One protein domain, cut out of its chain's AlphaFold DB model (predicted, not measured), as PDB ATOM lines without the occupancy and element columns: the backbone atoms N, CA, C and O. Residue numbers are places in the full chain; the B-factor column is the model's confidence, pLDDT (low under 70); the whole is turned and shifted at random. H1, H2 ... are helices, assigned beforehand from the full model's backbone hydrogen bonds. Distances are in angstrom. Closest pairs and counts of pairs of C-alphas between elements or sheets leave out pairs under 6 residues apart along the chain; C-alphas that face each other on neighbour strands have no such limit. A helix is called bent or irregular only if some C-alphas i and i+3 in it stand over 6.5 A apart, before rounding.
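Overview. This is residues 2 to 88 of the 90 residues of the protein "ABC transporter permease" of Caldithrix abyssi (UniProt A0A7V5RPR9). A small compact body of crossed helices has two helical arms that stick out from opposite ends and make the long axis. H2, H3, H4 and the first part of H5 make the body, with the sharply kinked H4 folded back beside H3; H1 is one arm, and residues 75 to 88, mostly the far part of H5, are the other. The printed part has 87 residues with five named helices, H1 to H5 in order along the chain, and no named strand, an all-helix class. It is only just loose, close to extended, with a radius of gyration of the C-alphas of 17.8 A, and elongated, spanning 64 by 33 by 20 A.

Along the chain. H1, residues 2 to 12, begins at C-alpha 2 (176.320, 186.797, 234.188) and is 14.8 A long. H2, residues 16 to 26, is 15.1 A long, and H3, residues 28 to 39, is 16.6 A long. H4, residues 41 to 57, begins at C-alpha 41 (149.481, 174.722, 206.392) and is irregular: C-alphas 45 and 48 are 9.3 A apart, and a kink of 126 degrees lies near residue 48. H5, residues 60 to 86, the longest helix, measures 38.6 A and ends at C-alpha 86 (117.490, 161.512, 237.360). H5 is neither bent nor irregular, but only just: C-alphas 74 and 77 are 6.0 A apart.

Arrangement. H1 touches no helix and is apart from H2, H3, H4 and H5. H2 and H3 touch only at the corner by their link, and only just, with 3 pairs of C-alphas within 8 A; the closest are Thr 24 and Leu 31, 5.4 A. Residues 49 to 53 of H4, past its kink, only just touch H2, with 3 pairs of C-alphas within 8 A, closest at Leu 21 and Phe 53, 7.3 A, the lines about perpendicular at 82 degrees. H3 touches H4 with residues 34 to 38 alone, at a steep tilt of 62 degrees, opposite ways; the closest C-alphas are those of Leu 37 and Ser 43, 5.8 A. H5 touches H3 at a shallow tilt of 30 degrees, opposite ways, with the C-alphas of Pro 28 and Leu 70 closest, 5.9 A. Every O i to N i+4 pair is within hydrogen-bond range in H1, H2 and H3, against 8 of 13 in H4 and 22 of 23 in H5.

Size, cuts and confidence. The two C-alphas farthest apart, Gly 2 and Lys 88, are 64.5 A apart. Residues 2 to 16 and 75 to 88 stand free; the body without them spans 31 by 22 by 20 A. The printed part has no cut, and its four links between helices are tight. The mean pLDDT of the printed part is 79.9, with residues 10 to 15, 41 to 44 and 87 to 88 under 70.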
ATOM      1  N   GLY A   2     176.296 188.214 233.781       79.12
ATOM      2  CA  GLY A   2     176.320 186.797 234.188       79.12
ATOM      3  C   GLY A   2     175.035 186.302 234.866       79.12
ATOM      4  O   GLY A   2     174.570 185.218 234.555       79.12
ATOM      5  N   LEU A   3     174.409 187.112 235.725       77.38
ATOM      6  CA  LEU A   3     173.162 186.745 236.417       77.38
ATOM      7  C   LEU A   3     171.941 186.735 235.476       77.38
ATOM      8  O   LEU A   3     171.019 185.948 235.657       77.38
ATOM      9  N   PHE A   4     171.974 187.569 234.433       78.88
ATOM     10  CA  PHE A   4     170.971 187.588 233.369       78.88
ATOM     11  C   PHE A   4     171.116 186.367 232.453       78.88
ATOM     12  O   PHE A   4     170.130 185.693 232.178       78.88
ATOM     13  N   LEU A   5     172.350 186.021 232.071       79.94
ATOM     14  CA  LEU A   5     172.655 184.795 231.330       79.94
ATOM     15  C   LEU A   5     172.317 183.535 232.137       79.94
ATOM     16  O   LEU A   5     171.759 182.598 231.583       79.94
ATOM     17  N   LEU A   6     172.585 183.528 233.449       79.00
ATOM     18  CA  LEU A   6     172.227 182.422 234.340       79.00
ATOM     19  C   LEU A   6     170.705 182.282 234.469       79.00
ATOM     20  O   LEU A   6     170.186 181.175 234.429       79.00
ATOM     21  N   SER A   7     169.986 183.404 234.578       74.50
ATOM     22  CA  SER A   7     168.522 183.417 234.566       74.50
ATOM     23  C   SER A   7     167.985 182.879 233.242       74.50
ATOM     24  O   SER A   7     167.124 182.010 233.255       74.50
ATOM     25  N   MET A   8     168.512 183.336 232.102       72.25
ATOM     26  CA  MET A   8     168.143 182.795 230.794       72.25
ATOM     27  C   MET A   8     168.415 181.295 230.724       72.25
ATOM     28  O   MET A   8     167.515 180.568 230.359       72.25
ATOM     29  N   MET A   9     169.572 180.816 231.177       72.44
ATOM     30  CA  MET A   9     169.925 179.394 231.159       72.44
ATOM     31  C   MET A   9     169.031 178.527 232.066       72.44
ATOM     32  O   MET A   9     168.682 177.412 231.697       72.44
ATOM     33  N   ILE A  10     168.622 179.036 233.234       69.81
ATOM     34  CA  ILE A  10     167.706 178.336 234.155       69.81
ATOM     35  C   ILE A  10     166.266 178.322 233.613       69.81
ATOM     36  O   ILE A  10     165.534 177.360 233.843       69.81
ATOM     37  N   PHE A  11     165.845 179.377 232.909       67.25
ATOM     38  CA  PHE A  11     164.518 179.462 232.290       67.25
ATOM     39  C   PHE A  11     164.442 178.822 230.892       67.25
ATOM     40  O   PHE A  11     163.343 178.472 230.473       67.25
ATOM     41  N   ASP A  12     165.568 178.639 230.198       64.69
ATOM     42  CA  ASP A  12     165.664 177.974 228.889       64.69
ATOM     43  C   ASP A  12     165.363 176.473 229.009       64.69
ATOM     44  O   ASP A  12     164.642 175.908 228.196       64.69
ATOM     45  N   ASP A  13     165.822 175.848 230.099       59.81
ATOM     46  CA  ASP A  13     165.571 174.432 230.399       59.81
ATOM     47  C   ASP A  13     164.236 174.202 231.138       59.81
ATOM     48  O   ASP A  13     163.904 173.078 231.531       59.81
ATOM     49  N   TYR A  14     163.440 175.260 231.353       60.88
ATOM     50  CA  TYR A  14     162.116 175.117 231.945       60.88
ATOM     51  C   TYR A  14     161.234 174.383 230.929       60.88
ATOM     52  O   TYR A  14     160.996 174.913 229.842       60.88
ATOM     53  N   PRO A  15     160.704 173.183 231.241       66.75
ATOM     54  CA  PRO A  15     159.971 172.362 230.282       66.75
ATOM     55  C   PRO A  15     158.538 172.888 230.093       66.75
ATOM     56  O   PRO A  15     157.564 172.134 230.180       66.75
ATOM     57  N   LEU A  16     158.404 174.194 229.851       72.75
ATOM     58  CA  LEU A  16     157.160 174.894 229.563       72.75
ATOM     59  C   LEU A  16     156.440 174.230 228.396       72.75
ATOM     60  O   LEU A  16     155.226 174.102 228.453       72.75
ATOM     61  N   ASP A  17     157.171 173.701 227.416       77.19
ATOM     62  CA  ASP A  17     156.599 172.939 226.306       77.19
ATOM     63  C   ASP A  17     155.844 171.685 226.775       77.19
ATOM     64  O   ASP A  17     154.727 171.417 226.334       77.19
ATOM     65  N   LYS A  18     156.417 170.911 227.708       77.19
ATOM     66  CA  LYS A  18     155.783 169.688 228.235       77.19
ATOM     67  C   LYS A  18     154.589 170.021 229.124       77.19
ATOM     68  O   LYS A  18     153.569 169.333 229.066       77.19
ATOM     69  N   LEU A  19     154.701 171.081 229.922       82.19
ATOM     70  CA  LEU A  19     153.596 171.579 230.740       82.19
ATOM     71  C   LEU A  19     152.457 172.117 229.867       82.19
ATOM     72  O   LEU A  19     151.298 171.799 230.121       82.19
ATOM     73  N   ALA A  20     152.778 172.859 228.809       82.38
ATOM     74  CA  ALA A  20     151.815 173.370 227.842       82.38
ATOM     75  C   ALA A  20     151.129 172.234 227.071       82.38
ATOM     76  O   ALA A  20     149.911 172.269 226.900       82.38
ATOM     77  N   LEU A  21     151.867 171.192 226.666       82.56
ATOM     78  CA  LEU A  21     151.301 169.976 226.066       82.56
ATOM     79  C   LEU A  21     150.308 169.288 227.007       82.56
ATOM     80  O   LEU A  21     149.194 168.961 226.595       82.56
ATOM     81  N   GLY A  22     150.691 169.108 228.273       83.69
ATOM     82  CA  GLY A  22     149.812 168.553 229.301       83.69
ATOM     83  C   GLY A  22     148.559 169.406 229.496       83.69
ATOM     84  O   GLY A  22     147.446 168.898 229.390       83.69
ATOM     85  N   ALA A  23     148.716 170.714 229.702       85.31
ATOM     86  CA  ALA A  23     147.600 171.642 229.878       85.31
ATOM     87  C   ALA A  23     146.647 171.651 228.669       85.31
ATOM     88  O   ALA A  23     145.430 171.662 228.842       85.31
ATOM     89  N   THR A  24     147.192 171.570 227.453       86.00
ATOM     90  CA  THR A  24     146.411 171.481 226.214       86.00
ATOM     91  C   THR A  24     145.602 170.189 226.158       86.00
ATOM     92  O   THR A  24     144.425 170.232 225.828       86.00
ATOM     93  N   LEU A  25     146.189 169.040 226.513       82.88
ATOM     94  CA  LEU A  25     145.466 167.763 226.589       82.88
ATOM     95  C   LEU A  25     144.267 167.849 227.539       82.88
ATOM     96  O   LEU A  25     143.186 167.364 227.216       82.88
ATOM     97  N   PHE A  26     144.433 168.500 228.692       84.19
ATOM     98  CA  PHE A  26     143.345 168.688 229.651       84.19
ATOM     99  C   PHE A  26     142.311 169.737 229.224       84.19
ATOM    100  O   PHE A  26     141.232 169.758 229.810       84.19
ATOM    101  N   ASN A  27     142.572 170.547 228.195       85.75
ATOM    102  CA  ASN A  27     141.630 171.529 227.666       85.75
ATOM    103  C   ASN A  27     141.091 171.104 226.279       85.75
ATOM    104  O   ASN A  27     141.755 171.319 225.264       85.75
ATOM    105  N   PRO A  28     139.857 170.575 226.178       81.38
ATOM    106  CA  PRO A  28     139.324 170.015 224.934       81.38
ATOM    107  C   PRO A  28     139.124 171.074 223.839       81.38
ATOM    108  O   PRO A  28     139.183 170.753 222.648       81.38
ATOM    109  N   ILE A  29     138.916 172.337 224.226       85.06
ATOM    110  CA  ILE A  29     138.742 173.466 223.304       85.06
ATOM    111  C   ILE A  29     140.082 173.798 222.640       85.06
ATOM    112  O   ILE A  29     140.167 173.888 221.412       85.06
ATOM    113  N   ASP A  30     141.140 173.921 223.443       86.56
ATOM    114  CA  ASP A  30     142.486 174.195 222.936       86.56
ATOM    115  C   ASP A  30     143.052 173.022 222.147       86.56
ATOM    116  O   ASP A  30     143.614 173.227 221.070       86.56
ATOM    117  N   LEU A  31     142.845 171.799 222.634       85.94
ATOM    118  CA  LEU A  31     143.249 170.578 221.951       85.94
ATOM    119  C   LEU A  31     142.663 170.508 220.538       85.94
ATOM    120  O   LEU A  31     143.393 170.298 219.568       85.94
ATOM    121  N   SER A  32     141.356 170.748 220.407       85.44
ATOM    122  CA  SER A  32     140.670 170.744 219.110       85.44
ATOM    123  C   SER A  32     141.235 171.811 218.169       85.44
ATOM    124  O   SER A  32     141.507 171.536 216.999       85.44
ATOM    125  N   ARG A  33     141.474 173.022 218.683       86.88
ATOM    126  CA  ARG A  33     142.047 174.132 217.913       86.88
ATOM    127  C   ARG A  33     143.457 173.820 217.414       86.88
ATOM    128  O   ARG A  33     143.750 174.056 216.244       86.88
ATOM    129  N   ILE A  34     144.316 173.271 218.273       85.00
ATOM    130  CA  ILE A  34     145.697 172.926 217.917       85.00
ATOM    131  C   ILE A  34     145.733 171.776 216.910       85.00
ATOM    132  O   ILE A  34     146.486 171.851 215.947       85.00
ATOM    133  N   LEU A  35     144.883 170.756 217.054       81.94
ATOM    134  CA  LEU A  35     144.787 169.668 216.075       81.94
ATOM    135  C   LEU A  35     144.396 170.170 214.678       81.94
ATOM    136  O   LEU A  35     144.971 169.725 213.683       81.94
ATOM    137  N   ILE A  36     143.455 171.113 214.592       84.69
ATOM    138  CA  ILE A  36     143.064 171.741 213.321       84.69
ATOM    139  C   ILE A  36     144.217 172.586 212.769       84.69
ATOM    140  O   ILE A  36     144.578 172.433 211.606       84.69
ATOM    141  N   LEU A  37     144.843 173.423 213.602       82.81
ATOM    142  CA  LEU A  37     145.991 174.249 213.209       82.81
ATOM    143  C   LEU A  37     147.174 173.415 212.707       82.81
ATOM    144  O   LEU A  37     147.829 173.813 211.750       82.81
ATOM    145  N   LEU A  38     147.429 172.254 213.318       78.62
ATOM    146  CA  LEU A  38     148.478 171.318 212.910       78.62
ATOM    147  C   LEU A  38     148.203 170.657 211.557       78.62
ATOM    148  O   LEU A  38     149.148 170.335 210.828       78.62
ATOM    149  N   LYS A  39     146.924 170.424 211.245       73.94
ATOM    150  CA  LYS A  39     146.488 169.889 209.952       73.94
ATOM    151  C   LYS A  39     146.437 170.946 208.850       73.94
ATOM    152  O   LYS A  39     146.517 170.576 207.686       73.94
ATOM    153  N   LEU A  40     146.310 172.222 209.199       76.44
ATOM    154  CA  LEU A  40     146.394 173.333 208.255       76.44
ATOM    155  C   LEU A  40     147.866 173.692 207.971       76.44
ATOM    156  O   LEU A  40     148.742 173.550 208.831       76.44
ATOM    157  N   ASP A  41     148.140 174.241 206.786       67.81
ATOM    158  CA  ASP A  41     149.481 174.722 206.392       67.81
ATOM    159  C   ASP A  41     150.013 175.852 207.302       67.81
ATOM    160  O   ASP A  41     151.194 176.191 207.280       67.81
ATOM    161  N   ILE A  42     149.157 176.381 208.183       64.94
ATOM    162  CA  ILE A  42     149.489 177.345 209.241       64.94
ATOM    163  C   ILE A  42     150.449 176.734 210.283       64.94
ATOM    164  O   ILE A  42     151.175 177.462 210.955       64.94
ATOM    165  N   SER A  43     150.537 175.404 210.384       65.19
ATOM    166  CA  SER A  43     151.488 174.726 211.277       65.19
ATOM    167  C   SER A  43     152.958 175.067 211.009       65.19
ATOM    168  O   SER A  43     153.762 175.050 211.941       65.19
ATOM    169  N   ALA A  44     153.305 175.447 209.774       65.12
ATOM    170  CA  ALA A  44     154.648 175.903 209.415       65.12
ATOM    171  C   ALA A  44     154.993 177.286 210.003       65.12
ATOM    172  O   ALA A  44     156.167 177.605 210.177       65.12
ATOM    173  N   LEU A  45     153.983 178.093 210.351       72.31
ATOM    174  CA  LEU A  45     154.145 179.440 210.913       72.31
ATOM    175  C   LEU A  45     154.329 179.436 212.441       72.31
ATOM    176  O   LEU A  45     154.723 180.448 213.008       72.31
ATOM    177  N   LEU A  46     154.069 178.309 213.112       73.00
ATOM    178  CA  LEU A  46     154.156 178.169 214.574       73.00
ATOM    179  C   LEU A  46     155.598 177.995 215.098       73.00
ATOM    180  O   LEU A  46     155.803 177.906 216.308       73.00
ATOM    181  N   GLY A  47     156.596 177.915 214.212       79.31
ATOM    182  CA  GLY A  47     158.005 177.776 214.591       79.31
ATOM    183  C   GLY A  47     158.299 176.511 215.413       79.31
ATOM    184  O   GLY A  47     157.685 175.461 215.214       79.31
ATOM    185  N   TYR A  48     159.249 176.609 216.347       77.00
ATOM    186  CA  TYR A  48     159.696 175.492 217.194       77.00
ATOM    187  C   TYR A  48     158.553 174.861 218.007       77.00
ATOM    188  O   TYR A  48     158.424 173.639 218.055       77.00
ATOM    189  N   THR A  49     157.653 175.674 218.565       78.88
ATOM    190  CA  THR A  49     156.512 175.194 219.357       78.88
ATOM    191  C   THR A  49     155.550 174.376 218.494       78.88
ATOM    192  O   THR A  49     155.093 173.308 218.900       78.88
ATOM    193  N   GLY A  50     155.306 174.818 217.255       78.06
ATOM    194  CA  GLY A  50     154.543 174.061 216.261       78.06
ATOM    195  C   GLY A  50     155.147 172.698 215.945       78.06
ATOM    196  O   GLY A  50     154.413 171.716 215.839       78.06
ATOM    197  N   ALA A  51     156.477 172.617 215.849       80.69
ATOM    198  CA  ALA A  51     157.185 171.358 215.639       80.69
ATOM    199  C   ALA A  51     157.018 170.408 216.836       80.69
ATOM    200  O   ALA A  51     156.733 169.229 216.634       80.69
ATOM    201  N   VAL A  52     157.107 170.911 218.070       81.81
ATOM    202  CA  VAL A  52     156.872 170.114 219.288       81.81
ATOM    203  C   VAL A  52     155.432 169.590 219.336       81.81
ATOM    204  O   VAL A  52     155.215 168.392 219.534       81.81
ATOM    205  N   PHE A  53     154.443 170.444 219.065       82.50
ATOM    206  CA  PHE A  53     153.037 170.040 218.992       82.50
ATOM    207  C   PHE A  53     152.777 169.025 217.874       82.50
ATOM    208  O   PHE A  53     152.058 168.051 218.094       82.50
ATOM    209  N   LYS A  54     153.390 169.192 216.695       82.19
ATOM    210  CA  LYS A  54     153.275 168.248 215.573       82.19
ATOM    211  C   LYS A  54     153.926 166.906 215.887       82.19
ATOM    212  O   LYS A  54     153.338 165.870 215.598       82.19
ATOM    213  N   ASN A  55     155.088 166.920 216.531       84.06
ATOM    214  CA  ASN A  55     155.792 165.715 216.962       84.06
ATOM    215  C   ASN A  55     155.055 164.964 218.072       84.06
ATOM    216  O   ASN A  55     155.264 163.768 218.225       84.06
ATOM    217  N   PHE A  56     154.188 165.628 218.835       84.44
ATOM    218  CA  PHE A  56     153.350 164.964 219.826       84.44
ATOM    219  C   PHE A  56     152.004 164.536 219.222       84.44
ATOM    220  O   PHE A  56     151.746 163.346 219.052       84.44
ATOM    221  N   PHE A  57     151.165 165.492 218.820       83.25
ATOM    222  CA  PHE A  57     149.794 165.261 218.349       83.25
ATOM    223  C   PHE A  57     149.692 164.686 216.932       83.25
ATOM    224  O   PHE A  57     148.677 164.085 216.589       83.25
ATOM    225  N   GLY A  58     150.727 164.848 216.105       79.75
ATOM    226  CA  GLY A  58     150.813 164.228 214.781       79.75
ATOM    227  C   GLY A  58     151.241 162.758 214.817       79.75
ATOM    228  O   GLY A  58     151.185 162.090 213.786       79.75
ATOM    229  N   THR A  59     151.647 162.231 215.977       85.00
ATOM    230  CA  THR A  59     151.963 160.803 216.133       85.00
ATOM    231  C   THR A  59     150.705 159.984 216.383       85.00
ATOM    232  O   THR A  59     149.736 160.473 216.959       85.00
ATOM    233  N   GLY A  60     150.733 158.699 216.010       83.31
ATOM    234  CA  GLY A  60     149.611 157.787 216.253       83.31
ATOM    235  C   GLY A  60     149.203 157.709 217.730       83.31
ATOM    236  O   GLY A  60     148.013 157.690 218.028       83.31
ATOM    237  N   LEU A  61     150.174 157.747 218.654       84.50
ATOM    238  CA  LEU A  61     149.915 157.765 220.098       84.50
ATOM    239  C   LEU A  61     149.270 159.078 220.561       84.50
ATOM    240  O   LEU A  61     148.292 159.040 221.306       84.50
ATOM    241  N   GLY A  62     149.774 160.229 220.104       85.56
ATOM    242  CA  GLY A  62     149.194 161.532 220.445       85.56
ATOM    243  C   GLY A  62     147.778 161.709 219.898       85.56
ATOM    244  O   GLY A  62     146.925 162.282 220.576       85.56
ATOM    245  N   LEU A  63     147.493 161.151 218.720       84.38
ATOM    246  CA  LEU A  63     146.150 161.094 218.139       84.38
ATOM    247  C   LEU A  63     145.202 160.235 218.983       84.38
ATOM    248  O   LEU A  63     144.101 160.678 219.302       84.38
ATOM    249  N   LEU A  64     145.639 159.038 219.385       89.94
ATOM    250  CA  LEU A  64     144.865 158.137 220.245       89.94
ATOM    251  C   LEU A  64     144.545 158.792 221.595       89.94
ATOM    252  O   LEU A  64     143.385 158.822 222.005       89.94
ATOM    253  N   LEU A  65     145.550 159.390 222.245       87.44
ATOM    254  CA  LEU A  65     145.372 160.131 223.495       87.44
ATOM    255  C   LEU A  65     144.398 161.295 223.323       87.44
ATOM    256  O   LEU A  65     143.459 161.421 224.103       87.44
ATOM    257  N   SER A  66     144.553 162.093 222.267       85.88
ATOM    258  CA  SER A  66     143.649 163.214 221.994       85.88
ATOM    259  C   SER A  66     142.202 162.761 221.820       85.88
ATOM    260  O   SER A  66     141.298 163.355 222.401       85.88
ATOM    261  N   LEU A  67     141.977 161.685 221.061       86.62
ATOM    262  CA  LEU A  67     140.643 161.128 220.844       86.62
ATOM    263  C   LEU A  67     140.023 160.631 222.150       86.62
ATOM    264  O   LEU A  67     138.892 160.997 222.457       86.62
ATOM    265  N   THR A  68     140.769 159.856 222.944       89.50
ATOM    266  CA  THR A  68     140.278 159.377 224.247       89.50
ATOM    267  C   THR A  68     139.935 160.535 225.177       89.50
ATOM    268  O   THR A  68     138.881 160.520 225.808       89.50
ATOM    269  N   MET A  69     140.763 161.579 225.200       88.88
ATOM    270  CA  MET A  69     140.563 162.744 226.051       88.88
ATOM    271  C   MET A  69     139.335 163.558 225.634       88.88
ATOM    272  O   MET A  69     138.532 163.939 226.484       88.88
ATOM    273  N   LEU A  70     139.128 163.762 224.330       86.88
ATOM    274  CA  LEU A  70     137.918 164.396 223.801       86.88
ATOM    275  C   LEU A  70     136.664 163.569 224.118       86.88
ATOM    276  O   LEU A  70     135.654 164.132 224.536       86.88
ATOM    277  N   SER A  71     136.723 162.239 223.984       87.94
ATOM    278  CA  SER A  71     135.610 161.361 224.366       87.94
ATOM    279  C   SER A  71     135.291 161.459 225.856       87.94
ATOM    280  O   SER A  71     134.127 161.602 226.218       87.94
ATOM    281  N   VAL A  72     136.305 161.448 226.722       89.31
ATOM    282  CA  VAL A  72     136.139 161.633 228.171       89.31
ATOM    283  C   VAL A  72     135.478 162.980 228.473       89.31
ATOM    284  O   VAL A  72     134.528 163.032 229.252       89.31
ATOM    285  N   TRP A  73     135.904 164.050 227.801       84.94
ATOM    286  CA  TRP A  73     135.318 165.381 227.955       84.94
ATOM    287  C   TRP A  73     133.869 165.502 227.485       84.94
ATOM    288  O   TRP A  73     133.172 166.385 227.968       84.94
ATOM    289  N   VAL A  74     133.392 164.640 226.588       85.75
ATOM    290  CA  VAL A  74     131.970 164.579 226.206       85.75
ATOM    291  C   VAL A  74     131.185 163.698 227.179       85.75
ATOM    292  O   VAL A  74     130.105 164.072 227.642       85.75
ATOM    293  N   LEU A  75     131.739 162.537 227.529       89.62
ATOM    294  CA  LEU A  75     131.074 161.542 228.366       89.62
ATOM    295  C   LEU A  75     130.916 162.001 229.819       89.62
ATOM    296  O   LEU A  75     129.870 161.744 230.406       89.62
ATOM    297  N   ILE A  76     131.902 162.692 230.401       87.94
ATOM    298  CA  ILE A  76     131.832 163.188 231.787       87.94
ATOM    299  C   ILE A  76     130.657 164.159 231.983       87.94
ATOM    300  O   ILE A  76     129.790 163.856 232.804       87.94
ATOM    301  N   PRO A  77     130.568 165.303 231.275       84.12
ATOM    302  CA  PRO A  77     129.453 166.225 231.447       84.12
ATOM    303  C   PRO A  77     128.123 165.602 231.020       84.12
ATOM    304  O   PRO A  77     127.133 165.825 231.705       84.12
ATOM    305  N   GLY A  78     128.093 164.759 229.978       86.62
ATOM    306  CA  GLY A  78     126.883 164.018 229.600       86.62
ATOM    307  C   GLY A  78     126.377 163.095 230.715       86.62
ATOM    308  O   GLY A  78     125.199 163.126 231.068       86.62
ATOM    309  N   ALA A  79     127.268 162.328 231.346       87.12
ATOM    310  CA  ALA A  79     126.928 161.460 232.469       87.12
ATOM    311  C   ALA A  79     126.557 162.249 233.734       87.12
ATOM    312  O   ALA A  79     125.659 161.841 234.470       87.12
ATOM    313  N   LEU A  80     127.220 163.381 233.998       87.19
ATOM    314  CA  LEU A  80     126.864 164.282 235.097       87.19
ATOM    315  C   LEU A  80     125.479 164.905 234.882       87.19
ATOM    316  O   LEU A  80     124.699 164.960 235.828       87.19
ATOM    317  N   MET A  81     125.153 165.316 233.653       85.94
ATOM    318  CA  MET A  81     123.828 165.824 233.291       85.94
ATOM    319  C   MET A  81     122.750 164.759 233.491       85.94
ATOM    320  O   MET A  81     121.762 165.040 234.161       85.94
ATOM    321  N   LEU A  82     122.959 163.536 232.991       84.31
ATOM    322  CA  LEU A  82     122.018 162.424 233.171       84.31
ATOM    323  C   LEU A  82     121.802 162.093 234.654       84.31
ATOM    324  O   LEU A  82     120.666 162.040 235.115       84.31
ATOM    325  N   ARG A  83     122.884 161.977 235.434       84.69
ATOM    326  CA  ARG A  83     122.805 161.755 236.889       84.69
ATOM    327  C   ARG A  83     122.084 162.879 237.627       84.69
ATOM    328  O   ARG A  83     121.432 162.633 238.640       84.69
ATOM    329  N   GLN A  84     122.252 164.120 237.177       80.50
ATOM    330  CA  GLN A  84     121.601 165.270 237.791       80.50
ATOM    331  C   GLN A  84     120.120 165.360 237.410       80.50
ATOM    332  O   GLN A  84     119.330 165.785 238.255       80.50
ATOM    333  N   ALA A  85     119.760 164.961 236.188       79.75
ATOM    334  CA  ALA A  85     118.387 164.892 235.698       79.75
ATOM    335  C   ALA A  85     117.585 163.803 236.427       79.75
ATOM    336  O   ALA A  85     116.531 164.109 236.970       79.75
ATOM    337  N   GLU A  86     118.141 162.595 236.594       73.19
ATOM    338  CA  GLU A  86     117.490 161.512 237.360       73.19
ATOM    339  C   GLU A  86     117.203 161.895 238.821       73.19
ATOM    340  O   GLU A  86     116.232 161.434 239.412       73.19
ATOM    341  N   LYS A  87     118.031 162.759 239.422       63.56
ATOM    342  CA  LYS A  87     117.815 163.265 240.789       63.56
ATOM    343  C   LYS A  87     116.800 164.407 240.888       63.56
ATOM    344  O   LYS A  87     116.481 164.798 242.007       63.56
ATOM    345  N   LYS A  88     116.364 164.986 239.767       55.47
ATOM    346  CA  LYS A  88     115.435 166.126 239.729       55.47
ATOM    347  C   LYS A  88     114.039 165.777 239.201       55.47
ATOM    348  O   LYS A  88     113.185 166.653 239.234       55.47
TER     349      LYS A  88